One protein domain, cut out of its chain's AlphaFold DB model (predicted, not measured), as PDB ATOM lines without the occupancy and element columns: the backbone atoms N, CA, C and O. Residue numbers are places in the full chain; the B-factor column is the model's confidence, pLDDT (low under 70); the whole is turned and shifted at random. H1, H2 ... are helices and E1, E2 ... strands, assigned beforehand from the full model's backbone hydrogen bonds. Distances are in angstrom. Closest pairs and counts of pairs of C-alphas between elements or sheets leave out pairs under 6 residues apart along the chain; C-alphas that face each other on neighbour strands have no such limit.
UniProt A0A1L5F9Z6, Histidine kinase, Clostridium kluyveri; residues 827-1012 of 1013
ATOM      1  N   ILE A 827       1.621 -13.873   4.734       88.88
ATOM      2  CA  ILE A 827       1.996 -15.083   5.471       88.88
ATOM      3  C   ILE A 827       0.865 -16.117   5.580       88.88
ATOM      4  O   ILE A 827       1.150 -17.312   5.705       88.88
ATOM      5  N   ARG A 828      -0.400 -15.675   5.509       90.06
ATOM      6  CA  ARG A 828      -1.587 -16.545   5.538       90.06
ATOM      7  C   ARG A 828      -1.828 -17.205   4.187       90.06
ATOM      8  O   ARG A 828      -2.182 -18.376   4.138       90.06
ATOM      9  N   LYS A 829      -1.584 -16.471   3.097       86.88
ATOM     10  CA  LYS A 829      -1.695 -16.975   1.717       86.88
ATOM     11  C   LYS A 829      -0.563 -17.944   1.361       86.88
ATOM     12  O   LYS A 829      -0.739 -18.821   0.518       86.88
ATOM     13  N   ASN A 830       0.593 -17.808   2.010       81.31
ATOM     14  CA  ASN A 830       1.773 -18.627   1.752       81.31
ATOM     15  C   ASN A 830       1.839 -19.863   2.677       81.31
ATOM     16  O   ASN A 830       2.588 -19.879   3.659       81.31
ATOM     17  N   ASN A 831       1.029 -20.889   2.394       77.94
ATOM     18  CA  ASN A 831       1.035 -22.168   3.118       77.94
ATOM     19  C   ASN A 831       1.089 -23.372   2.159       77.94
ATOM     20  O   ASN A 831       0.252 -23.497   1.263       77.94
ATOM     21  N   ARG A 832       2.043 -24.293   2.370       74.25
ATOM     22  CA  ARG A 832       2.213 -25.496   1.532       74.25
ATOM     23  C   ARG A 832       1.201 -26.599   1.835       74.25
ATOM     24  O   ARG A 832       0.703 -27.233   0.907       74.25
ATOM     25  N   ILE A 833       0.876 -26.832   3.109       80.50
ATOM     26  CA  ILE A 833      -0.115 -27.841   3.513       80.50
ATOM     27  C   ILE A 833      -1.390 -27.129   3.955       80.50
ATOM     28  O   ILE A 833      -1.624 -26.901   5.141       80.50
ATOM     29  N   LYS A 834      -2.265 -26.830   2.988       78.88
ATOM     30  CA  LYS A 834      -3.566 -26.182   3.241       78.88
ATOM     31  C   LYS A 834      -4.431 -26.920   4.265       78.88
ATOM     32  O   LYS A 834      -5.191 -26.301   5.001       78.88
ATOM     33  N   ALA A 835      -4.297 -28.245   4.327       81.00
ATOM     34  CA  ALA A 835      -5.035 -29.090   5.261       81.00
ATOM     35  C   ALA A 835      -4.477 -29.078   6.698       81.00
ATOM     36  O   ALA A 835      -5.100 -29.660   7.579       81.00
ATOM     37  N   PHE A 836      -3.325 -28.442   6.942       88.81
ATOM     38  CA  PHE A 836      -2.683 -28.351   8.253       88.81
ATOM     39  C   PHE A 836      -2.322 -26.898   8.573       88.81
ATOM     40  O   PHE A 836      -1.183 -26.455   8.439       88.81
ATOM     41  N   GLN A 837      -3.348 -26.151   8.967       91.31
ATOM     42  CA  GLN A 837      -3.246 -24.786   9.464       91.31
ATOM     43  C   GLN A 837      -4.340 -24.535  10.495       91.31
ATOM     44  O   GLN A 837      -5.420 -25.133  10.430       91.31
ATOM     45  N   PHE A 838      -4.053 -23.647  11.435       94.50
ATOM     46  CA  PHE A 838      -4.953 -23.269  12.516       94.50
ATOM     47  C   PHE A 838      -4.940 -21.756  12.649       94.50
ATOM     48  O   PHE A 838      -3.875 -21.143  12.564       94.50
ATOM     49  N   PHE A 839      -6.113 -21.160  12.851       96.25
ATOM     50  CA  PHE A 839      -6.231 -19.711  12.949       96.25
ATOM     51  C   PHE A 839      -7.183 -19.290  14.061       96.25
ATOM     52  O   PHE A 839      -8.327 -19.736  14.101       96.25
ATOM     53  N   VAL A 840      -6.742 -18.409  14.951       97.12
ATOM     54  CA  VAL A 840      -7.553 -17.873  16.049       97.12
ATOM     55  C   VAL A 840      -7.728 -16.368  15.841       97.12
ATOM     56  O   VAL A 840      -6.767 -15.632  16.057       97.12
ATOM     57  N   PRO A 841      -8.918 -15.883  15.437       96.62
ATOM     58  CA  PRO A 841      -9.115 -14.465  15.160       96.62
ATOM     59  C   PRO A 841      -9.151 -13.593  16.414       96.62
ATOM     60  O   PRO A 841      -9.786 -13.943  17.418       96.62
ATOM     61  N   PHE A 842      -8.557 -12.406  16.303       94.81
ATOM     62  CA  PHE A 842      -8.551 -11.365  17.329       94.81
ATOM     63  C   PHE A 842      -9.312 -10.126  16.852       94.81
ATOM     64  O   PHE A 842      -9.249  -9.755  15.680       94.81
ATOM     65  N   LYS A 843     -10.020  -9.460  17.770       91.62
ATOM     66  CA  LYS A 843     -10.674  -8.168  17.525       91.62
ATOM     67  C   LYS A 843     -10.036  -7.046  18.337       91.62
ATOM     68  O   LYS A 843      -9.578  -7.254  19.457       91.62
ATOM     69  N   GLU A 844     -10.121  -5.821  17.826       89.25
ATOM     70  CA  GLU A 844      -9.586  -4.624  18.495       89.25
ATOM     71  C   GLU A 844     -10.225  -4.363  19.872       89.25
ATOM     72  O   GLU A 844      -9.579  -3.817  20.759       89.25
ATOM     73  N   ASN A 845     -11.455  -4.841  20.108       86.62
ATOM     74  CA  ASN A 845     -12.141  -4.746  21.403       86.62
ATOM     75  C   ASN A 845     -11.645  -5.753  22.472       86.62
ATOM     76  O   ASN A 845     -12.213  -5.810  23.563       86.62
ATOM     77  N   GLY A 846     -10.613  -6.552  22.177       86.75
ATOM     78  CA  GLY A 846     -10.045  -7.546  23.097       86.75
ATOM     79  C   GLY A 846     -10.729  -8.917  23.059       86.75
ATOM     80  O   GLY A 846     -10.416  -9.788  23.872       86.75
ATOM     81  N   GLU A 847     -11.674  -9.138  22.140       89.81
ATOM     82  CA  GLU A 847     -12.309 -10.445  21.955       89.81
ATOM     83  C   GLU A 847     -11.427 -11.411  21.151       89.81
ATOM     84  O   GLU A 847     -10.845 -11.057  20.124       89.81
ATOM     85  N   VAL A 848     -11.414 -12.672  21.594       93.00
ATOM     86  CA  VAL A 848     -10.892 -13.831  20.858       93.00
ATOM     87  C   VAL A 848     -12.089 -14.611  20.325       93.00
ATOM     88  O   VAL A 848     -12.973 -14.977  21.105       93.00
ATOM     89  N   LEU A 849     -12.150 -14.836  19.013       93.94
ATOM     90  CA  LEU A 849     -13.299 -15.479  18.371       93.94
ATOM     91  C   LEU A 849     -13.083 -16.980  18.197       93.94
ATOM     92  O   LEU A 849     -11.990 -17.432  17.867       93.94
ATOM     93  N   ASN A 850     -14.161 -17.747  18.343       93.19
ATOM     94  CA  ASN A 850     -14.187 -19.154  17.965       93.19
ATOM     95  C   ASN A 850     -14.706 -19.285  16.528       93.19
ATOM     96  O   ASN A 850     -15.771 -18.753  16.212       93.19
ATOM     97  N   ILE A 851     -13.970 -19.998  15.675       93.88
ATOM     98  CA  ILE A 851     -14.322 -20.216  14.266       93.88
ATOM     99  C   ILE A 851     -14.328 -21.701  13.926       93.88
ATOM    100  O   ILE A 851     -13.600 -22.496  14.522       93.88
ATOM    101  N   HIS A 852     -15.149 -22.079  12.949       93.19
ATOM    102  CA  HIS A 852     -15.253 -23.464  12.524       93.19
ATOM    103  C   HIS A 852     -14.114 -23.828  11.561       93.19
ATOM    104  O   HIS A 852     -14.048 -23.324  10.442       93.19
ATOM    105  N   TRP A 853     -13.234 -24.742  11.981       94.25
ATOM    106  CA  TRP A 853     -12.012 -25.082  11.242       94.25
ATOM    107  C   TRP A 853     -12.266 -25.477   9.780       94.25
ATOM    108  O   TRP A 853     -11.606 -24.975   8.878       94.25
ATOM    109  N   LYS A 854     -13.260 -26.332   9.513       90.56
ATOM    110  CA  LYS A 854     -13.519 -26.832   8.152       90.56
ATOM    111  C   LYS A 854     -14.103 -25.763   7.215       90.56
ATOM    112  O   LYS A 854     -13.817 -25.777   6.026       90.56
ATOM    113  N   GLU A 855     -14.949 -24.880   7.742       91.06
ATOM    114  CA  GLU A 855     -15.695 -23.890   6.943       91.06
ATOM    115  C   GLU A 855     -14.947 -22.573   6.767       91.06
ATOM    116  O   GLU A 855     -15.191 -21.871   5.788       91.06
ATOM    117  N   GLU A 856     -14.059 -22.242   7.704       92.75
ATOM    118  CA  GLU A 856     -13.336 -20.970   7.728       92.75
ATOM    119  C   GLU A 856     -11.848 -21.157   7.424       92.75
ATOM    120  O   GLU A 856     -11.295 -20.422   6.616       92.75
ATOM    121  N   VAL A 857     -11.195 -22.140   8.060       91.81
ATOM    122  CA  VAL A 857      -9.732 -22.312   8.009       91.81
ATOM    123  C   VAL A 857      -9.308 -23.178   6.822       91.81
ATOM    124  O   VAL A 857      -8.515 -22.742   5.993       91.81
ATOM    125  N   LEU A 858      -9.873 -24.382   6.686       91.19
ATOM    126  CA  LEU A 858      -9.573 -25.299   5.577       91.19
ATOM    127  C   LEU A 858      -9.998 -24.730   4.211       91.19
ATOM    128  O   LEU A 858      -9.365 -25.020   3.199       91.19
ATOM    129  N   SER A 859     -11.070 -23.938   4.185       89.50
ATOM    130  CA  SER A 859     -11.583 -23.251   2.994       89.50
ATOM    131  C   SER A 859     -10.842 -21.951   2.663       89.50
ATOM    132  O   SER A 859     -11.152 -21.344   1.645       89.50
ATOM    133  N   GLU A 860      -9.911 -21.512   3.520       91.94
ATOM    134  CA  GLU A 860      -9.164 -20.247   3.414       91.94
ATOM    135  C   GLU A 860     -10.016 -18.964   3.536       91.94
ATOM    136  O   GLU A 860      -9.481 -17.861   3.431       91.94
ATOM    137  N   ASN A 861     -11.309 -19.070   3.870       91.75
ATOM    138  CA  ASN A 861     -12.199 -17.915   4.073       91.75
ATOM    139  C   ASN A 861     -11.720 -16.967   5.186       91.75
ATOM    140  O   ASN A 861     -12.023 -15.773   5.164       91.75
ATOM    141  N   PHE A 862     -10.973 -17.478   6.168       93.19
ATOM    142  CA  PHE A 862     -10.456 -16.677   7.278       93.19
ATOM    143  C   PHE A 862      -9.463 -15.585   6.845       93.19
ATOM    144  O   PHE A 862      -9.312 -14.607   7.578       93.19
ATOM    145  N   ILE A 863      -8.790 -15.752   5.697       92.00
ATOM    146  CA  ILE A 863      -7.678 -14.895   5.261       92.00
ATOM    147  C   ILE A 863      -8.144 -13.453   5.075       92.00
ATOM    148  O   ILE A 863      -7.539 -12.556   5.655       92.00
ATOM    149  N   ASP A 864      -9.230 -13.253   4.325       88.25
ATOM    150  CA  ASP A 864      -9.765 -11.923   4.009       88.25
ATOM    151  C   ASP A 864     -10.856 -11.475   5.002       88.25
ATOM    152  O   ASP A 864     -11.233 -10.306   5.050       88.25
ATOM    153  N   LYS A 865     -11.390 -12.405   5.810       92.38
ATOM    154  CA  LYS A 865     -12.488 -12.137   6.751       92.38
ATOM    155  C   LYS A 865     -12.031 -11.514   8.067       92.38
ATOM    156  O   LYS A 865     -12.787 -10.763   8.682       92.38
ATOM    157  N   TYR A 866     -10.840 -11.869   8.538       93.31
ATOM    158  CA  TYR A 866     -10.334 -11.440   9.837       93.31
ATOM    159  C   TYR A 866      -9.047 -10.655   9.663       93.31
ATOM    160  O   TYR A 866      -8.151 -11.104   8.969       93.31
ATOM    161  N   GLU A 867      -8.913  -9.511  10.323       90.69
ATOM    162  CA  GLU A 867      -7.727  -8.666  10.147       90.69
ATOM    163  C   GLU A 867      -6.543  -9.136  11.001       90.69
ATOM    164  O   GLU A 867      -5.402  -9.134  10.548       90.69
ATOM    165  N   TYR A 868      -6.814  -9.646  12.204       95.19
ATOM    166  CA  TYR A 868      -5.804 -10.028  13.192       95.19
ATOM    167  C   TYR A 868      -6.069 -11.430  13.742       95.19
ATOM    168  O   TYR A 868      -7.206 -11.916  13.729       95.19
ATOM    169  N   GLY A 869      -5.034 -12.078  14.265       95.69
ATOM    170  CA  GLY A 869      -5.161 -13.412  14.834       95.69
ATOM    171  C   GLY A 869      -3.842 -14.148  15.012       95.69
ATOM    172  O   GLY A 869      -2.777 -13.693  14.592       95.69
ATOM    173  N   LEU A 870      -3.937 -15.318  15.632       95.81
ATOM    174  CA  LEU A 870      -2.855 -16.292  15.713       95.81
ATOM    175  C   LEU A 870      -2.975 -17.287  14.560       95.81
ATOM    176  O   LEU A 870      -4.036 -17.872  14.378       95.81
ATOM    177  N   LEU A 871      -1.892 -17.492  13.814       94.50
ATOM    178  CA  LEU A 871      -1.753 -18.479  12.747       94.50
ATOM    179  C   LEU A 871      -0.700 -19.512  13.153       94.50
ATOM    180  O   LEU A 871       0.425 -19.143  13.485       94.50
ATOM    181  N   ILE A 872      -1.043 -20.795  13.055       92.19
ATOM    182  CA  ILE A 872      -0.090 -21.901  13.189       92.19
ATOM    183  C   ILE A 872      -0.099 -22.722  11.903       92.19
ATOM    184  O   ILE A 872      -1.167 -23.126  11.434       92.19
ATOM    185  N   LYS A 873       1.085 -22.983  11.347       89.12
ATOM    186  CA  LYS A 873       1.289 -23.841  10.171       89.12
ATOM    187  C   LYS A 873       2.571 -24.658  10.323       89.12
ATOM    188  O   LYS A 873       3.467 -24.261  11.061       89.12
ATOM    189  N   ALA A 874       2.664 -25.786   9.623       84.44
ATOM    190  CA  ALA A 874       3.860 -26.626   9.683       84.44
ATOM    191  C   ALA A 874       5.084 -25.901   9.095       84.44
ATOM    192  O   ALA A 874       4.997 -25.297   8.022       84.44
ATOM    193  N   ASN A 875       6.222 -26.007   9.780       77.88
ATOM    194  CA  ASN A 875       7.502 -25.458   9.346       77.88
ATOM    195  C   ASN A 875       8.173 -26.438   8.369       77.88
ATOM    196  O   ASN A 875       9.061 -27.205   8.726       77.88
ATOM    197  N   LEU A 876       7.658 -26.506   7.138       64.69
ATOM    198  CA  LEU A 876       8.118 -27.454   6.107       64.69
ATOM    199  C   LEU A 876       8.975 -26.786   5.022       64.69
ATOM    200  O   LEU A 876       9.233 -27.369   3.962       64.69
ATOM    201  N   ASP A 877       9.417 -25.558   5.290       50.62
ATOM    202  CA  ASP A 877      10.000 -24.661   4.308       50.62
ATOM    203  C   ASP A 877      11.349 -24.149   4.816       50.62
ATOM    204  O   ASP A 877      11.419 -23.469   5.833       50.62
ATOM    205  N   ASN A 878      12.416 -24.391   4.045       47.56
ATOM    206  CA  ASN A 878      13.600 -23.527   4.048       47.56
ATOM    207  C   ASN A 878      13.173 -22.149   3.511       47.56
ATOM    208  O   ASN A 878      13.384 -21.847   2.336       47.56
ATOM    209  N   MET A 879      12.478 -21.359   4.324       52.81
ATOM    210  CA  MET A 879      12.271 -19.938   4.058       52.81
ATOM    211  C   MET A 879      13.621 -19.221   4.200       52.81
ATOM    212  O   MET A 879      14.467 -19.657   4.980       52.81
ATOM    213  N   ASP A 880      13.814 -18.098   3.497       51.38
ATOM    214  CA  ASP A 880      15.037 -17.273   3.599       51.38
ATOM    215  C   ASP A 880      15.336 -16.812   5.044       51.38
ATOM    216  O   ASP A 880      16.456 -16.424   5.372       51.38
ATOM    217  N   TYR A 881      14.334 -16.888   5.928       58.28
ATOM    218  CA  TYR A 881      14.427 -16.582   7.350       58.28
ATOM    219  C   TYR A 881      13.777 -17.697   8.176       58.28
ATOM    220  O   TYR A 881      12.675 -18.142   7.853       58.28
ATOM    221  N   ASN A 882      14.416 -18.098   9.281       64.81
ATOM    222  CA  ASN A 882      13.792 -19.010  10.235       64.81
ATOM    223  C   ASN A 882      12.704 -18.265  11.036       64.81
ATOM    224  O   ASN A 882      13.001 -17.311  11.765       64.81
ATOM    225  N   TYR A 883      11.446 -18.666  10.852       71.62
ATOM    226  CA  TYR A 883      10.268 -18.097  11.512       71.62
ATOM    227  C   TYR A 883       9.655 -19.142  12.450       71.62
ATOM    228  O   TYR A 883       8.595 -19.694  12.157       71.62
ATOM    229  N   ASP A 884      10.335 -19.426  13.559       78.12
ATOM    230  CA  ASP A 884       9.812 -20.307  14.610       78.12
ATOM    231  C   ASP A 884       8.607 -19.632  15.298       78.12
ATOM    232  O   ASP A 884       7.455 -20.023  15.110       78.12
ATOM    233  N   GLU A 885       8.853 -18.519  15.994       85.88
ATOM    234  CA  GLU A 885       7.823 -17.718  16.660       85.88
ATOM    235  C   GLU A 885       7.934 -16.249  16.249       85.88
ATOM    236  O   GLU A 885       9.005 -15.637  16.304       85.88
ATOM    237  N   VAL A 886       6.817 -15.660  15.823       89.31
ATOM    238  CA  VAL A 886       6.781 -14.292  15.309       89.31
ATOM    239  C   VAL A 886       5.617 -13.527  15.919       89.31
ATOM    240  O   VAL A 886       4.451 -13.859  15.711       89.31
ATOM    241  N   ILE A 887       5.933 -12.439  16.616       91.50
ATOM    242  CA  ILE A 887       4.940 -11.497  17.129       91.50
ATOM    243  C   ILE A 887       4.813 -10.331  16.150       91.50
ATOM    244  O   ILE A 887       5.809  -9.702  15.779       91.50
ATOM    245  N   LEU A 888       3.578 -10.044  15.736       93.12
ATOM    246  CA  LEU A 888       3.245  -8.919  14.870       93.12
ATOM    247  C   LEU A 888       2.322  -7.935  15.603       93.12
ATOM    248  O   LEU A 888       1.432  -8.334  16.354       93.12
ATOM    249  N   ASN A 889       2.516  -6.642  15.355       92.62
ATOM    250  CA  ASN A 889       1.598  -5.567  15.725       92.62
ATOM    251  C   ASN A 889       0.991  -5.012  14.433       92.62
ATOM    252  O   ASN A 889       1.706  -4.403  13.639       92.62
ATOM    253  N   ALA A 890      -0.294  -5.270  14.205       93.25
ATOM    254  CA  ALA A 890      -1.022  -4.891  12.997       93.25
ATOM    255  C   ALA A 890      -0.315  -5.302  11.686       93.25
ATOM    256  O   ALA A 890      -0.186  -4.528  10.741       93.25
ATOM    257  N   GLY A 891       0.178  -6.541  11.650       92.62
ATOM    258  CA  GLY A 891       0.838  -7.147  10.492       92.62
ATOM    259  C   GLY A 891       2.347  -6.926  10.405       92.62
ATOM    260  O   GLY A 891       2.989  -7.472   9.506       92.62
ATOM    261  N   ILE A 892       2.915  -6.165  11.346       93.19
ATOM    262  CA  ILE A 892       4.307  -5.701  11.326       93.19
ATOM    263  C   ILE A 892       5.118  -6.402  12.412       93.19
ATOM    264  O   ILE A 892       4.732  -6.389  13.580       93.19
ATOM    265  N   ARG A 893       6.256  -6.991  12.037       91.75
ATOM    266  CA  ARG A 893       7.122  -7.755  12.947       91.75
ATOM    267  C   ARG A 893       7.728  -6.899  14.058       91.75
ATOM    268  O   ARG A 893       8.279  -5.834  13.794       91.75
ATOM    269  N   VAL A 894       7.684  -7.426  15.281       89.25
ATOM    270  CA  VAL A 894       8.405  -6.914  16.456       89.25
ATOM    271  C   VAL A 894       9.648  -7.787  16.663       89.25
ATOM    272  O   VAL A 894       9.523  -9.001  16.796       89.25
ATOM    273  N   GLU A 895      10.853  -7.210  16.616       78.12
ATOM    274  CA  GLU A 895      12.098  -7.997  16.514       78.12
ATOM    275  C   GLU A 895      12.658  -8.518  17.852       78.12
ATOM    276  O   GLU A 895      13.187  -9.627  17.884       78.12
ATOM    277  N   GLN A 896      12.556  -7.766  18.954       72.38
ATOM    278  CA  GLN A 896      13.169  -8.117  20.247       72.38
ATOM    279  C   GLN A 896      12.115  -8.600  21.248       72.38
ATOM    280  O   GLN A 896      11.820  -7.939  22.249       72.38
ATOM    281  N   THR A 897      11.496  -9.745  20.963       72.94
ATOM    282  CA  THR A 897      10.423 -10.287  21.804       72.94
ATOM    283  C   THR A 897      10.304 -11.807  21.701       72.94
ATOM    284  O   THR A 897      10.694 -12.400  20.700       72.94
ATOM    285  N   SER A 898       9.762 -12.423  22.752       78.06
ATOM    286  CA  SER A 898       9.330 -13.819  22.783       78.06
ATOM    287  C   SER A 898       7.942 -13.906  23.411       78.06
ATOM    288  O   SER A 898       7.498 -12.991  24.117       78.06
ATOM    289  N   LEU A 899       7.249 -15.016  23.172       77.38
ATOM    290  CA  LEU A 899       5.944 -15.268  23.778       77.38
ATOM    291  C   LEU A 899       6.040 -15.477  25.291       77.38
ATOM    292  O   LEU A 899       5.133 -15.049  26.009       77.38
ATOM    293  N   ASP A 900       7.165 -16.016  25.776       76.50
ATOM    294  CA  ASP A 900       7.462 -16.126  27.210       76.50
ATOM    295  C   ASP A 900       7.347 -14.765  27.905       76.50
ATOM    296  O   ASP A 900       6.746 -14.634  28.972       76.50
ATOM    297  N   ALA A 901       7.886 -13.716  27.270       72.94
ATOM    298  CA  ALA A 901       7.869 -12.364  27.814       72.94
ATOM    299  C   ALA A 901       6.451 -11.770  27.881       72.94
ATOM    300  O   ALA A 901       6.189 -10.918  28.730       72.94
ATOM    301  N   LEU A 902       5.545 -12.199  26.996       79.19
ATOM    302  CA  LEU A 902       4.184 -11.670  26.901       79.19
ATOM    303  C   LEU A 902       3.196 -12.409  27.815       79.19
ATOM    304  O   LEU A 902       2.358 -11.767  28.450       79.19
ATOM    305  N   PHE A 903       3.281 -13.739  27.875       78.25
ATOM    306  CA  PHE A 903       2.348 -14.584  28.631       78.25
ATOM    307  C   PHE A 903       2.875 -15.020  30.004       78.25
ATOM    308  O   PHE A 903       2.103 -15.574  30.779       78.25
ATOM    309  N   HIS A 904       4.145 -14.741  30.325       71.69
ATOM    310  CA  HIS A 904       4.803 -15.149  31.576       71.69
ATOM    311  C   HIS A 904       4.777 -16.668  31.835       71.69
ATOM    312  O   HIS A 904       4.827 -17.099  32.986       71.69
ATOM    313  N   ASN A 905       4.728 -17.469  30.767       71.88
ATOM    314  CA  ASN A 905       4.757 -18.932  30.801       71.88
ATOM    315  C   ASN A 905       6.012 -19.428  30.075       71.88
ATOM    316  O   ASN A 905       6.484 -18.750  29.170       71.88
ATOM    317  N   GLU A 906       6.537 -20.599  30.446       69.94
ATOM    318  CA  GLU A 906       7.675 -21.213  29.748       69.94
ATOM    319  C   GLU A 906       7.200 -22.009  28.521       69.94
ATOM    320  O   GLU A 906       6.581 -23.072  28.647       69.94
ATOM    321  N   PHE A 907       7.520 -21.521  27.323       69.75
ATOM    322  CA  PHE A 907       7.318 -22.216  26.051       69.75
ATOM    323  C   PHE A 907       8.536 -23.109  25.736       69.75
ATOM    324  O   PHE A 907       9.322 -22.863  24.825       69.75
ATOM    325  N   ASN A 908       8.735 -24.170  26.529       63.31
ATOM    326  CA  ASN A 908       9.771 -25.181  26.272       63.31
ATOM    327  C   ASN A 908       9.247 -26.235  25.281       63.31
ATOM    328  O   ASN A 908       8.427 -27.073  25.662       63.31
ATOM    329  N   HIS A 909       9.724 -26.204  24.034       68.19
ATOM    330  CA  HIS A 909       9.296 -27.098  22.948       68.19
ATOM    331  C   HIS A 909      10.400 -28.067  22.503       68.19
ATOM    332  O   HIS A 909      11.581 -27.714  22.493       68.19
ATOM    333  N   ASP A 910      10.003 -29.282  22.112       64.12
ATOM    334  CA  ASP A 910      10.902 -30.252  21.484       64.12
ATOM    335  C   ASP A 910      11.288 -29.749  20.088       64.12
ATOM    336  O   ASP A 910      10.429 -29.539  19.233       64.12
ATOM    337  N   ARG A 911      12.589 -29.554  19.863       69.44
ATOM    338  CA  ARG A 911      13.140 -29.092  18.582       69.44
ATOM    339  C   ARG A 911      13.432 -30.272  17.659       69.44
ATOM    340  O   ARG A 911      13.622 -31.401  18.119       69.44
ATOM    341  N   ASP A 912      13.466 -30.013  16.358       67.12
ATOM    342  CA  ASP A 912      13.944 -30.980  15.375       67.12
ATOM    343  C   ASP A 912      15.468 -31.205  15.478       67.12
ATOM    344  O   ASP A 912      16.169 -30.546  16.254       67.12
ATOM    345  N   ASP A 913      15.999 -32.135  14.678       63.75
ATOM    346  CA  ASP A 913      17.433 -32.469  14.653       63.75
ATOM    347  C   ASP A 913      18.334 -31.264  14.292       63.75
ATOM    348  O   ASP A 913      19.537 -31.287  14.563       63.75
ATOM    349  N   ASN A 914      17.762 -30.199  13.716       63.94
ATOM    350  CA  ASN A 914      18.440 -28.957  13.344       63.94
ATOM    351  C   ASN A 914      18.243 -27.827  14.375       63.94
ATOM    352  O   ASN A 914      18.750 -26.722  14.179       63.94
ATOM    353  N   GLY A 915      17.528 -28.078  15.476       69.31
ATOM    354  CA  GLY A 915      17.279 -27.102  16.535       69.31
ATOM    355  C   GLY A 915      16.145 -26.103  16.257       69.31
ATOM    356  O   GLY A 915      16.080 -25.093  16.966       69.31
ATOM    357  N   SER A 916      15.273 -26.372  15.278       71.62
ATOM    358  CA  SER A 916      14.117 -25.540  14.884       71.62
ATOM    359  C   SER A 916      12.788 -26.123  15.385       71.62
ATOM    360  O   SER A 916      12.720 -27.294  15.766       71.62
ATOM    361  N   MET A 917      11.729 -25.310  15.407       78.62
ATOM    362  CA  MET A 917      10.376 -25.757  15.774       78.62
ATOM    363  C   MET A 917       9.700 -26.482  14.601       78.62
ATOM    364  O   MET A 917       9.939 -26.147  13.437       78.62
ATOM    365  N   TYR A 918       8.835 -27.468  14.881       83.31
ATOM    366  CA  TYR A 918       8.126 -28.215  13.825       83.31
ATOM    367  C   TYR A 918       6.984 -27.401  13.196       83.31
ATOM    368  O   TYR A 918       6.504 -27.728  12.104       83.31
ATOM    369  N   ASN A 919       6.535 -26.348  13.875       87.12
ATOM    370  CA  ASN A 919       5.524 -25.408  13.428       87.12
ATOM    371  C   ASN A 919       6.039 -23.976  13.524       87.12
ATOM    372  O   ASN A 919       6.731 -23.612  14.468       87.12
ATOM    373  N   SER A 920       5.606 -23.152  12.578       87.94
ATOM    374  CA  SER A 920       5.754 -21.705  12.654       87.94
ATOM    375  C   SER A 920       4.506 -21.097  13.278       87.94
ATOM    376  O   SER A 920       3.385 -21.353  12.813       87.94
ATOM    377  N   VAL A 921       4.697 -20.256  14.294       89.50
ATOM    378  CA  VAL A 921       3.613 -19.552  14.982       89.50
ATOM    379  C   VAL A 921       3.712 -18.050  14.750       89.50
ATOM    380  O   VAL A 921       4.694 -17.408  15.115       89.50
ATOM    381  N   PHE A 922       2.661 -17.471  14.171       92.50
ATOM    382  CA  PHE A 922       2.549 -16.034  13.929       92.50
ATOM    383  C   PHE A 922       1.406 -15.472  14.763       92.50
ATOM    384  O   PHE A 922       0.259 -15.881  14.600       92.50
ATOM    385  N   MET A 923       1.698 -14.521  15.641       93.31
ATOM    386  CA  MET A 923       0.709 -13.899  16.511       93.31
ATOM    387  C   MET A 923       0.541 -12.435  16.122       93.31
ATOM    388  O   MET A 923       1.317 -11.579  16.544       93.31
ATOM    389  N   ASN A 924      -0.448 -12.160  15.271       95.06
ATOM    390  CA  ASN A 924      -0.747 -10.814  14.805       95.06
ATOM    391  C   ASN A 924      -1.782 -10.146  15.699       95.06
ATOM    392  O   ASN A 924      -2.968 -10.463  15.638       95.06
ATOM    393  N   PHE A 925      -1.319  -9.219  16.529       94.00
ATOM    394  CA  PHE A 925      -2.148  -8.471  17.456       94.00
ATOM    395  C   PHE A 925      -2.668  -7.172  16.837       94.00
ATOM    396  O   PHE A 925      -1.910  -6.491  16.141       94.00
ATOM    397  N   PRO A 926      -3.903  -6.755  17.168       93.44
ATOM    398  CA  PRO A 926      -4.342  -5.382  16.947       93.44
ATOM    399  C   PRO A 926      -3.371  -4.357  17.552       93.44
ATOM    400  O   PRO A 926      -2.731  -4.623  18.577       93.44
ATOM    401  N   ALA A 927      -3.299  -3.163  16.958       90.50
ATOM    402  CA  ALA A 927      -2.352  -2.121  17.363       90.50
ATOM    403  C   ALA A 927      -2.464  -1.741  18.856       90.50
ATOM    404  O   ALA A 927      -1.455  -1.431  19.491       90.50
ATOM    405  N   ASN A 928      -3.671  -1.821  19.426       89.56
ATOM    406  CA  ASN A 928      -4.001  -1.443  20.802       89.56
ATOM    407  C   ASN A 928      -3.838  -2.570  21.853       89.56
ATOM    408  O   ASN A 928      -3.991  -2.310  23.051       89.56
ATOM    409  N   TRP A 929      -3.528  -3.813  21.460       90.56
ATOM    410  CA  TRP A 929      -3.409  -4.938  22.407       90.56
ATOM    411  C   TRP A 929      -2.088  -4.954  23.178       90.56
ATOM    412  O   TRP A 929      -2.066  -5.304  24.361       90.56
ATOM    413  N   ILE A 930      -0.985  -4.595  22.521       89.38
ATOM    414  CA  ILE A 930       0.364  -4.693  23.087       89.38
ATOM    415  C   ILE A 930       1.029  -3.322  23.174       89.38
ATOM    416  O   ILE A 930       0.923  -2.493  22.273       89.38
ATOM    417  N   GLN A 931       1.734  -3.083  24.278       86.62
ATOM    418  CA  GLN A 931       2.557  -1.899  24.476       86.62
ATOM    419  C   GLN A 931       3.971  -2.187  23.988       86.62
ATOM    420  O   GLN A 931       4.631  -3.115  24.460       86.62
ATOM    421  N   ILE A 932       4.450  -1.352  23.079       86.06
ATOM    422  CA  ILE A 932       5.809  -1.392  22.542       86.06
ATOM    423  C   ILE A 932       6.530  -0.082  22.858       86.06
ATOM    424  O   ILE A 932       5.916   0.923  23.234       86.06
ATOM    425  N   ASP A 933       7.854  -0.103  22.802       82.69
ATOM    426  CA  ASP A 933       8.662   1.103  22.926       82.69
ATOM    427  C   ASP A 933       8.582   1.992  21.668       82.69
ATOM    428  O   ASP A 933       7.938   1.658  20.676       82.69
ATOM    429  N   VAL A 934       9.213   3.169  21.723       79.31
ATOM    430  CA  VAL A 934       9.144   4.175  20.644       79.31
ATOM    431  C   VAL A 934       9.756   3.647  19.339       79.31
ATOM    432  O   VAL A 934       9.282   3.994  18.262       79.31
ATOM    433  N   SER A 935      10.767   2.774  19.438       76.81
ATOM    434  CA  SER A 935      11.397   2.107  18.293       76.81
ATOM    435  C   SER A 935      10.495   1.069  17.616       76.81
ATOM    436  O   SER A 935      10.724   0.718  16.455       76.81
ATOM    437  N   ARG A 936       9.463   0.597  18.333       78.06
ATOM    438  CA  ARG A 936       8.610  -0.546  17.985       78.06
ATOM    439  C   ARG A 936       9.373  -1.871  17.858       78.06
ATOM    440  O   ARG A 936       8.885  -2.795  17.214       78.06
ATOM    441  N   GLU A 937      10.546  -1.984  18.471       78.44
ATOM    442  CA  GLU A 937      11.353  -3.208  18.451       78.44
ATOM    443  C   GLU A 937      11.192  -4.025  19.735       78.44
ATOM    444  O   GLU A 937      11.331  -5.247  19.686       78.44
ATOM    445  N   LYS A 938      10.862  -3.382  20.869       81.56
ATOM    446  CA  LYS A 938      10.772  -4.027  22.186       81.56
ATOM    447  C   LYS A 938       9.347  -4.052  22.718       81.56
ATOM    448  O   LYS A 938       8.668  -3.028  22.820       81.56
ATOM    449  N   LEU A 939       8.932  -5.232  23.163       83.50
ATOM    450  CA  LEU A 939       7.671  -5.441  23.861       83.50
ATOM    451  C   LEU A 939       7.777  -5.007  25.335       83.50
ATOM    452  O   LEU A 939       8.699  -5.406  26.042       83.50
ATOM    453  N   LYS A 940       6.802  -4.227  25.820       83.88
ATOM    454  CA  LYS A 940       6.636  -3.874  27.246       83.88
ATOM    455  C   LYS A 940       5.568  -4.713  27.960       83.88
ATOM    456  O   LYS A 940       5.536  -4.731  29.187       83.88
ATOM    457  N   GLY A 941       4.693  -5.376  27.205       84.31
ATOM    458  CA  GLY A 941       3.630  -6.260  27.697       84.31
ATOM    459  C   GLY A 941       2.264  -5.915  27.099       84.31
ATOM    460  O   GLY A 941       2.168  -5.108  26.175       84.31
ATOM    461  N   PHE A 942       1.193  -6.500  27.637       87.81
ATOM    462  CA  PHE A 942      -0.181  -6.156  27.245       87.81
ATOM    463  C   PHE A 942      -0.569  -4.733  27.668       87.81
ATOM    464  O   PHE A 942      -0.063  -4.230  28.675       87.81
ATOM    465  N   SER A 943      -1.482  -4.106  26.923       87.44
ATOM    466  CA  SER A 943      -2.102  -2.825  27.282       87.44
ATOM    467  C   SER A 943      -3.034  -2.951  28.491       87.44
ATOM    468  O   SER A 943      -3.494  -4.046  28.814       87.44
ATOM    469  N   ASP A 944      -3.333  -1.833  29.159       83.31
ATOM    470  CA  ASP A 944      -4.184  -1.821  30.363       83.31
ATOM    471  C   ASP A 944      -5.578  -2.404  30.089       83.31
ATOM    472  O   ASP A 944      -6.081  -3.210  30.867       83.31
ATOM    473  N   MET A 945      -6.145  -2.100  28.918       83.31
ATOM    474  CA  MET A 945      -7.403  -2.678  28.444       83.31
ATOM    475  C   MET A 945      -7.361  -4.211  28.433       83.31
ATOM    476  O   MET A 945      -8.272  -4.868  28.939       83.31
ATOM    477  N   ILE A 946      -6.303  -4.793  27.862       84.31
ATOM    478  CA  ILE A 946      -6.160  -6.246  27.802       84.31
ATOM    479  C   ILE A 946      -5.848  -6.817  29.182       84.31
ATOM    480  O   ILE A 946      -6.396  -7.861  29.517       84.31
ATOM    481  N   ARG A 947      -5.048  -6.144  30.018       80.12
ATOM    482  CA  ARG A 947      -4.776  -6.586  31.398       80.12
ATOM    483  C   ARG A 947      -6.058  -6.684  32.223       80.12
ATOM    484  O   ARG A 947      -6.271  -7.702  32.875       80.12
ATOM    485  N   ASP A 948      -6.942  -5.693  32.135       71.25
ATOM    486  CA  ASP A 948      -8.231  -5.690  32.837       71.25
ATOM    487  C   ASP A 948      -9.151  -6.831  32.378       71.25
ATOM    488  O   ASP A 948      -9.834  -7.465  33.192       71.25
ATOM    489  N   ILE A 949      -9.155  -7.126  31.073       73.50
ATOM    490  CA  ILE A 949      -9.873  -8.275  30.510       73.50
ATOM    491  C   ILE A 949      -9.237  -9.584  30.995       73.50
ATOM    492  O   ILE A 949      -9.959 -10.475  31.441       73.50
ATOM    493  N   ASN A 950      -7.907  -9.681  30.965       68.62
ATOM    494  CA  ASN A 950      -7.131 -10.865  31.332       68.62
ATOM    495  C   ASN A 950      -7.291 -11.221  32.821       68.62
ATOM    496  O   ASN A 950      -7.406 -12.396  33.157       68.62
ATOM    497  N   HIS A 951      -7.400 -10.221  33.708       66.44
ATOM    498  CA  HIS A 951      -7.719 -10.422  35.127       66.44
ATOM    499  C   HIS A 951      -9.091 -11.072  35.349       66.44
ATOM    500  O   HIS A 951      -9.271 -11.810  36.317       66.44
ATOM    501  N   LYS A 952     -10.071 -10.799  34.476       58.81
ATOM    502  CA  LYS A 952     -11.426 -11.369  34.562       58.81
ATOM    503  C   LYS A 952     -11.569 -12.682  33.796       58.81
ATOM    504  O   LYS A 952     -12.391 -13.514  34.172       58.81
ATOM    505  N   ASN A 953     -10.841 -12.845  32.696       63.38
ATOM    506  CA  ASN A 953     -10.901 -14.012  31.828       63.38
ATOM    507  C   ASN A 953      -9.573 -14.163  31.061       63.38
ATOM    508  O   ASN A 953      -9.330 -13.366  30.147       63.38
ATOM    509  N   PRO A 954      -8.726 -15.154  31.404       79.81
ATOM    510  CA  PRO A 954      -7.400 -15.271  30.819       79.81
ATOM    511  C   PRO A 954      -7.453 -15.450  29.299       79.81
ATOM    512  O   PRO A 954      -8.053 -16.397  28.783       79.81
ATOM    513  N   ILE A 955      -6.817 -14.538  28.563       87.38
ATOM    514  CA  ILE A 955      -6.858 -14.534  27.097       87.38
ATOM    515  C   ILE A 955      -6.184 -15.782  26.516       87.38
ATOM    516  O   ILE A 955      -6.686 -16.364  25.556       87.38
ATOM    517  N   GLY A 956      -5.120 -16.252  27.173       87.62
ATOM    518  CA  GLY A 956      -4.433 -17.496  26.843       87.62
ATOM    519  C   GLY A 956      -5.353 -18.721  26.904       87.62
ATOM    520  O   GLY A 956      -5.374 -19.517  25.966       87.62
ATOM    521  N   THR A 957      -6.213 -18.818  27.926       88.75
ATOM    522  CA  THR A 957      -7.217 -19.892  28.056       88.75
ATOM    523  C   THR A 957      -8.219 -19.889  26.901       88.75
ATOM    524  O   THR A 957      -8.537 -20.949  26.363       88.75
ATOM    525  N   LYS A 958      -8.690 -18.712  26.465       90.50
ATOM    526  CA  LYS A 958      -9.594 -18.607  25.305       90.50
ATOM    527  C   LYS A 958      -8.921 -19.033  24.008       90.50
ATOM    528  O   LYS A 958      -9.522 -19.755  23.220       90.50
ATOM    529  N   ILE A 959      -7.681 -18.595  23.783       93.25
ATOM    530  CA  ILE A 959      -6.913 -18.983  22.594       93.25
ATOM    531  C   ILE A 959      -6.731 -20.506  22.578       93.25
ATOM    532  O   ILE A 959      -7.021 -21.147  21.568       93.25
ATOM    533  N   ALA A 960      -6.349 -21.094  23.715       92.44
ATOM    534  CA  ALA A 960      -6.204 -22.537  23.875       92.44
ATOM    535  C   ALA A 960      -7.513 -23.302  23.602       92.44
ATOM    536  O   ALA A 960      -7.489 -24.371  22.993       92.44
ATOM    537  N   GLU A 961      -8.665 -22.754  23.998       93.75
ATOM    538  CA  GLU A 961      -9.981 -23.350  23.734       93.75
ATOM    539  C   GLU A 961     -10.322 -23.382  22.243       93.75
ATOM    540  O   GLU A 961     -10.786 -24.408  21.736       93.75
ATOM    541  N   VAL A 962     -10.039 -22.299  21.515       95.12
ATOM    542  CA  VAL A 962     -10.240 -22.263  20.062       95.12
ATOM    543  C   VAL A 962      -9.301 -23.251  19.368       95.12
ATOM    544  O   VAL A 962      -9.760 -24.025  18.528       95.12
ATOM    545  N   ILE A 963      -8.022 -23.299  19.763       95.25
ATOM    546  CA  ILE A 963      -7.059 -24.268  19.217       95.25
ATOM    547  C   ILE A 963      -7.538 -25.703  19.472       95.25
ATOM    548  O   ILE A 963      -7.571 -26.502  18.539       95.25
ATOM    549  N   TYR A 964      -7.983 -26.030  20.689       95.06
ATOM    550  CA  TYR A 964      -8.519 -27.354  21.027       95.06
ATOM    551  C   TYR A 964      -9.700 -27.763  20.128       95.06
ATOM    552  O   TYR A 964      -9.752 -28.893  19.625       95.06
ATOM    553  N   ASN A 965     -10.648 -26.846  19.907       94.31
ATOM    554  CA  ASN A 965     -11.810 -27.103  19.056       94.31
ATOM    555  C   ASN A 965     -11.378 -27.404  17.615       94.31
ATOM    556  O   ASN A 965     -11.829 -28.388  17.025       94.31
ATOM    557  N   GLN A 966     -10.460 -26.604  17.067       95.56
ATOM    558  CA  GLN A 966      -9.954 -26.801  15.709       95.56
ATOM    559  C   GLN A 966      -9.111 -28.075  15.575       95.56
ATOM    560  O   GLN A 966      -9.292 -28.813  14.608       95.56
ATOM    561  N   LEU A 967      -8.257 -28.386  16.556       93.44
ATOM    562  CA  LEU A 967      -7.486 -29.633  16.615       93.44
ATOM    563  C   LEU A 967      -8.399 -30.858  16.583       93.44
ATOM    564  O   LEU A 967      -8.145 -31.796  15.834       93.44
ATOM    565  N   THR A 968      -9.490 -30.845  17.349       92.44
ATOM    566  CA  THR A 968     -10.450 -31.958  17.370       92.44
ATOM    567  C   THR A 968     -11.103 -32.156  15.997       92.44
ATOM    568  O   THR A 968     -11.219 -33.285  15.515       92.44
ATOM    569  N   CYS A 969     -11.487 -31.063  15.328       92.06
ATOM    570  CA  CYS A 969     -12.007 -31.101  13.960       92.06
ATOM    571  C   CYS A 969     -10.968 -31.635  12.964       92.06
ATOM    572  O   CYS A 969     -11.292 -32.515  12.162       92.06
ATOM    573  N   PHE A 970      -9.728 -31.147  13.038       92.44
ATOM    574  CA  PHE A 970      -8.626 -31.597  12.192       92.44
ATOM    575  C   PHE A 970      -8.334 -33.091  12.384       92.44
ATOM    576  O   PHE A 970      -8.236 -33.824  11.406       92.44
ATOM    577  N   LEU A 971      -8.253 -33.576  13.629       89.62
ATOM    578  CA  LEU A 971      -7.981 -34.985  13.924       89.62
ATOM    579  C   LEU A 971      -9.053 -35.903  13.326       89.62
ATOM    580  O   LEU A 971      -8.711 -36.912  12.709       89.62
ATOM    581  N   ASN A 972     -10.330 -35.531  13.433       89.00
ATOM    582  CA  ASN A 972     -11.418 -36.277  12.794       89.00
ATOM    583  C   ASN A 972     -11.298 -36.254  11.262       89.00
ATOM    584  O   ASN A 972     -11.344 -37.307  10.630       89.00
ATOM    585  N   TYR A 973     -11.048 -35.083  10.675       89.69
ATOM    586  CA  TYR A 973     -10.868 -34.933   9.230       89.69
ATOM    587  C   TYR A 973      -9.659 -35.726   8.696       89.69
ATOM    588  O   TYR A 973      -9.746 -36.363   7.644       89.69
ATOM    589  N   SER A 974      -8.547 -35.751   9.438       87.06
ATOM    590  CA  SER A 974      -7.315 -36.456   9.064       87.06
ATOM    591  C   SER A 974      -7.490 -37.978   9.009       87.06
ATOM    592  O   SER A 974      -6.928 -38.619   8.121       87.06
ATOM    593  N   ARG A 975      -8.323 -38.547   9.898       84.62
ATOM    594  CA  ARG A 975      -8.679 -39.978   9.897       84.62
ATOM    595  C   ARG A 975      -9.447 -40.376   8.640       84.62
ATOM    596  O   ARG A 975      -9.297 -41.499   8.173       84.62
ATOM    597  N   GLU A 976     -10.246 -39.461   8.101       85.69
ATOM    598  CA  GLU A 976     -11.073 -39.688   6.914       85.69
ATOM    599  C   GLU A 976     -10.320 -39.426   5.597       85.69
ATOM    600  O   GLU A 976     -10.651 -40.034   4.584       85.69
ATOM    601  N   ASN A 977      -9.303 -38.551   5.594       82.88
ATOM    602  CA  ASN A 977      -8.707 -38.002   4.362       82.88
ATOM    603  C   ASN A 977      -7.200 -38.283   4.175       82.88
ATOM    604  O   ASN A 977      -6.605 -37.755   3.242       82.88
ATOM    605  N   SER A 978      -6.576 -39.127   5.012       73.69
ATOM    606  CA  SER A 978      -5.168 -39.572   4.881       73.69
ATOM    607  C   SER A 978      -4.161 -38.429   4.648       73.69
ATOM    608  O   SER A 978      -3.474 -38.373   3.629       73.69
ATOM    609  N   ILE A 979      -4.065 -37.507   5.609       79.62
ATOM    610  CA  ILE A 979      -3.162 -36.346   5.547       79.62
ATOM    611  C   ILE A 979      -1.747 -36.749   5.994       79.62
ATOM    612  O   ILE A 979      -1.571 -37.320   7.069       79.62
ATOM    613  N   SER A 980      -0.727 -36.423   5.193       76.88
ATOM    614  CA  SER A 980       0.684 -36.702   5.505       76.88
ATOM    615  C   SER A 980       1.325 -35.532   6.261       76.88
ATOM    616  O   SER A 980       1.889 -34.625   5.655       76.88
ATOM    617  N   VAL A 981       1.199 -35.528   7.591       79.00
ATOM    618  CA  VAL A 981       1.850 -34.556   8.491       79.00
ATOM    619  C   VAL A 981       2.556 -35.313   9.624       79.00
ATOM    620  O   VAL A 981       1.969 -36.256  10.168       79.00
ATOM    621  N   PRO A 982       3.798 -34.946   9.998       83.19
ATOM    622  CA  PRO A 982       4.485 -35.548  11.137       83.19
ATOM    623  C   PRO A 982       3.677 -35.421  12.432       83.19
ATOM    624  O   PRO A 982       3.114 -34.372  12.741       83.19
ATOM    625  N   LYS A 983       3.654 -36.486  13.242       83.81
ATOM    626  CA  LYS A 983       2.975 -36.461  14.550       83.81
ATOM    627  C   LYS A 983       3.554 -35.394  15.483       83.81
ATOM    628  O   LYS A 983       2.803 -34.837  16.278       83.81
ATOM    629  N   SER A 984       4.849 -35.096  15.361       85.12
ATOM    630  CA  SER A 984       5.528 -34.032  16.108       85.12
ATOM    631  C   SER A 984       4.878 -32.666  15.886       85.12
ATOM    632  O   SER A 984       4.641 -31.966  16.863       85.12
ATOM    633  N   CYS A 985       4.462 -32.335  14.655       86.44
ATOM    634  CA  CYS A 985       3.751 -31.085  14.375       86.44
ATOM    635  C   CYS A 985       2.444 -30.989  15.177       86.44
ATOM    636  O   CYS A 985       2.141 -29.950  15.744       86.44
ATOM    637  N   VAL A 986       1.663 -32.071  15.270       88.81
ATOM    638  CA  VAL A 986       0.407 -32.069  16.044       88.81
ATOM    639  C   VAL A 986       0.679 -31.947  17.547       88.81
ATOM    640  O   VAL A 986      -0.003 -31.191  18.236       88.81
ATOM    641  N   GLN A 987       1.676 -32.678  18.052       88.75
ATOM    642  CA  GLN A 987       2.036 -32.665  19.474       88.75
ATOM    643  C   GLN A 987       2.544 -31.298  19.928       88.75
ATOM    644  O   GLN A 987       2.152 -30.827  20.995       88.75
ATOM    645  N   GLU A 988       3.346 -30.630  19.103       88.31
ATOM    646  CA  GLU A 988       3.840 -29.291  19.407       88.31
ATOM    647  C   GLU A 988       2.694 -28.270  19.491       88.31
ATOM    648  O   GLU A 988       2.677 -27.477  20.427       88.31
ATOM    649  N   ILE A 989       1.672 -28.340  18.622       90.69
ATOM    650  CA  ILE A 989       0.486 -27.461  18.725       90.69
ATOM    651  C   ILE A 989      -0.272 -27.701  20.035       90.69
ATOM    652  O   ILE A 989      -0.716 -26.750  20.679       90.69
ATOM    653  N   ILE A 990      -0.421 -28.963  20.451       91.06
ATOM    654  CA  ILE A 990      -1.074 -29.307  21.722       91.06
ATOM    655  C   ILE A 990      -0.272 -28.737  22.895       91.06
ATOM    656  O   ILE A 990      -0.850 -28.115  23.785       91.06
ATOM    657  N   GLN A 991       1.051 -28.905  22.888       88.56
ATOM    658  CA  GLN A 991       1.936 -28.354  23.916       88.56
ATOM    659  C   GLN A 991       1.879 -26.827  23.951       88.56
ATOM    660  O   GLN A 991       1.754 -26.244  25.023       88.56
ATOM    661  N   TYR A 992       1.874 -26.189  22.786       88.56
ATOM    662  CA  TYR A 992       1.757 -24.747  22.649       88.56
ATOM    663  C   TYR A 992       0.418 -24.221  23.194       88.56
ATOM    664  O   TYR A 992       0.388 -23.250  23.951       88.56
ATOM    665  N   ALA A 993      -0.698 -24.905  22.915       90.19
ATOM    666  CA  ALA A 993      -2.003 -24.570  23.488       90.19
ATOM    667  C   ALA A 993      -2.052 -24.755  25.018       90.19
ATOM    668  O   ALA A 993      -2.693 -23.967  25.714       90.19
ATOM    669  N   ILE A 994      -1.365 -25.769  25.559       88.88
ATOM    670  CA  ILE A 994      -1.221 -25.984  27.009       88.88
ATOM    671  C   ILE A 994      -0.436 -24.826  27.646       88.88
ATOM    672  O   ILE A 994      -0.907 -24.255  28.631       88.88
ATOM    673  N   CYS A 995       0.705 -24.445  27.058       86.88
ATOM    674  CA  CYS A 995       1.528 -23.322  27.516       86.88
ATOM    675  C   CYS A 995       0.765 -21.992  27.459       86.88
ATOM    676  O   CYS A 995       0.816 -21.222  28.413       86.88
ATOM    677  N   LEU A 996      -0.008 -21.735  26.398       87.25
ATOM    678  CA  LEU A 996      -0.875 -20.554  26.321       87.25
ATOM    679  C   LEU A 996      -1.960 -20.551  27.400       87.25
ATOM    680  O   LEU A 996      -2.279 -19.493  27.936       87.25
ATOM    681  N   CYS A 997      -2.547 -21.710  27.711       86.81
ATOM    682  CA  CYS A 997      -3.627 -21.792  28.685       86.81
ATOM    683  C   CYS A 997      -3.171 -21.372  30.088       86.81
ATOM    684  O   CYS A 997      -3.870 -20.587  30.722       86.81
ATOM    685  N   GLY A 998      -2.045 -21.908  30.580       78.00
ATOM    686  CA  GLY A 998      -1.439 -21.587  31.888       78.00
ATOM    687  C   GLY A 998      -2.274 -21.905  33.146       78.00
ATOM    688  O   GLY A 998      -1.719 -22.065  34.226       78.00
ATOM    689  N   ASP A 999      -3.599 -22.025  33.028       83.19
ATOM    690  CA  ASP A 999      -4.531 -22.356  34.107       83.19
ATOM    691  C   ASP A 999      -4.817 -23.863  34.144       83.19
ATOM    692  O   ASP A 999      -5.701 -24.377  33.443       83.19
ATOM    693  N   GLU A1000      -4.089 -24.558  35.020       83.12
ATOM    694  CA  GLU A1000      -4.193 -26.007  35.228       83.12
ATOM    695  C   GLU A1000      -5.589 -26.470  35.682       83.12
ATOM    696  O   GLU A1000      -5.972 -27.631  35.495       83.12
ATOM    697  N   ASN A1001      -6.382 -25.571  36.273       82.62
ATOM    698  CA  ASN A1001      -7.720 -25.890  36.764       82.62
ATOM    699  C   ASN A1001      -8.793 -25.783  35.677       82.62
ATOM    700  O   ASN A1001      -9.896 -26.319  35.854       82.62
ATOM    701  N   SER A1002      -8.486 -25.133  34.553       87.19
ATOM    702  CA  SER A1002      -9.439 -24.912  33.471       87.19
ATOM    703  C   SER A1002      -9.868 -26.222  32.791       87.19
ATOM    704  O   SER A1002      -9.136 -27.217  32.719       87.19
ATOM    705  N   SER A1003     -11.096 -26.241  32.261       88.69
ATOM    706  CA  SER A1003     -11.613 -27.433  31.574       88.69
ATOM    707  C   SER A1003     -10.854 -27.740  30.278       88.69
ATOM    708  O   SER A1003     -10.675 -28.910  29.940       88.69
ATOM    709  N   VAL A1004     -10.388 -26.705  29.571       90.44
ATOM    710  CA  VAL A1004      -9.634 -26.844  28.321       90.44
ATOM    711  C   VAL A1004      -8.244 -27.424  28.566       90.44
ATOM    712  O   VAL A1004      -7.843 -28.314  27.824       90.44
ATOM    713  N   TYR A1005      -7.558 -27.029  29.643       89.25
ATOM    714  CA  TYR A1005      -6.246 -27.575  29.997       89.25
ATOM    715  C   TYR A1005      -6.289 -29.102  30.152       89.25
ATOM    716  O   TYR A1005      -5.509 -29.828  29.539       89.25
ATOM    717  N   LYS A1006      -7.288 -29.614  30.883       90.50
ATOM    718  CA  LYS A1006      -7.504 -31.063  31.054       90.50
ATOM    719  C   LYS A1006      -7.830 -31.768  29.736       90.50
ATOM    720  O   LYS A1006      -7.372 -32.883  29.505       90.50
ATOM    721  N   LYS A1007      -8.617 -31.130  28.863       91.62
ATOM    722  CA  LYS A1007      -8.943 -31.676  27.537       91.62
ATOM    723  C   LYS A1007      -7.715 -31.739  26.623       91.62
ATOM    724  O   LYS A1007      -7.540 -32.740  25.937       91.62
ATOM    725  N   LEU A1008      -6.860 -30.716  26.641       90.94
ATOM    726  CA  LEU A1008      -5.605 -30.684  25.887       90.94
ATOM    727  C   LEU A1008      -4.610 -31.737  26.390       90.94
ATOM    728  O   LEU A1008      -3.999 -32.423  25.577       90.94
ATOM    729  N   LEU A1009      -4.508 -31.944  27.708       88.69
ATOM    730  CA  LEU A1009      -3.688 -33.022  28.276       88.69
ATOM    731  C   LEU A1009      -4.134 -34.416  27.814       88.69
ATOM    732  O   LEU A1009      -3.284 -35.267  27.585       88.69
ATOM    733  N   ASN A1010      -5.436 -34.642  27.625       87.75
ATOM    734  CA  ASN A1010      -5.943 -35.914  27.095       87.75
ATOM    735  C   ASN A1010      -5.626 -36.127  25.606       87.75
ATOM    736  O   ASN A1010      -5.691 -37.262  25.138       87.75
ATOM    737  N   LEU A1011      -5.342 -35.057  24.855       85.38
ATOM    738  CA  LEU A1011      -4.887 -35.141  23.463       85.38
ATOM    739  C   LEU A1011      -3.367 -35.307  23.352       85.38
ATOM    740  O   LEU A1011      -2.888 -35.677  22.284       85.38
ATOM    741  N   LYS A1012      -2.622 -35.010  24.423       79.88
ATOM    742  CA  LYS A1012      -1.163 -35.114  24.466       79.88
ATOM    743  C   LYS A1012      -0.749 -36.593  24.412       79.88
ATOM    744  O   LYS A1012      -1.207 -37.382  25.237       79.88
TER     745      LYS A1012
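What this domain is: This is residues 827 to 1012 of the 1013 residues of the protein "Histidine kinase" of Clostridium kluyveri (UniProt A0A1L5F9Z6). A four-stranded sheet is covered on one face by two long helices, H5 and H6, side by side, and H7 packs on both of them, away from the sheet. The small hairpin E5 and E6 and helix H4 sit at one end. Printed are 186 residues, with seven named helices and six named strands in the order E1 H1 H2 E2 E3 H3 E4 E5 E6 H4 H5 H6 H7. The class is mixed, helices and strands, and the mixed large sheet has the order E1 E2 E4 E3. The whole is compact, with a radius of gyration of the C-alphas of 15.8 A and spans of 47 by 40 by 33 A.

How they stand to each other: Start at the sheet, with edge strands E1, residues 837 to 842, and E3, residues 885 to 889, and inner strands E2, residues 868 to 874, and E4, residues 919 to 925. Across antiparallel E1 and E2 find N 840 and O 870 within hydrogen-bond range at 2.8 A, across antiparallel E2 and E4 N 871 and O 922 at 2.8 A, and across parallel E4 and E3 N 888 and O 923 at 2.8 A. H5, residues 955 to 977, and H6, residues 983 to 997, are on the same face, two layers with helices over one face, at heights over the sheet of 7.5 A and 10.2 A. They form a helical hairpin and touch, C-alphas 957 and 997 being closest at 4.1 A, at a shallow tilt of 22 degrees, with residues 956 to 964 of H5 alone. H7, residues 1003 to 1011, touches H6, closest C-alphas 994 and 1005 at 6.1 A. H1, residues 853 to 857, and H2, residues 862 to 865, only graze the sheet. E3, H3, residues 899 to 903, and E4 form a strand-helix-strand unit, parallel neighbour strands with a helix between, its crossover left-handed. E5, residues 930 to 932, and E6, residues 939 to 942, form an antiparallel hairpin, N 931 and O 941 being 2.8 A apart. H4, residues 944 to 952, is near E5. Every O i to N i+4 pair is within range in H1, H3, H5, H6 and H7, and 4 of 5 in H4; H2 is too short for one.

Where its parts are: Find C-alpha 837 at (-3.246, -24.786, 9.464), where E1 begins. E2 runs 19.5 A and E4 19.0 A. From C-alpha 955 at (-6.858, -14.534, 27.097) H5 runs 32.7 A; H6 runs 21.4 A. H7 ends at C-alpha 1011, (-4.887, -35.141, 23.463).

The domain as a whole: The two farthest C-alphas, of Val 934 and Glu 976, are 50.2 A apart. The printed part has no cut; the link from H3 to E4 is long. Look for pLDDT under 70 at residues 876 to 882, 906 to 915 and 950 to 953.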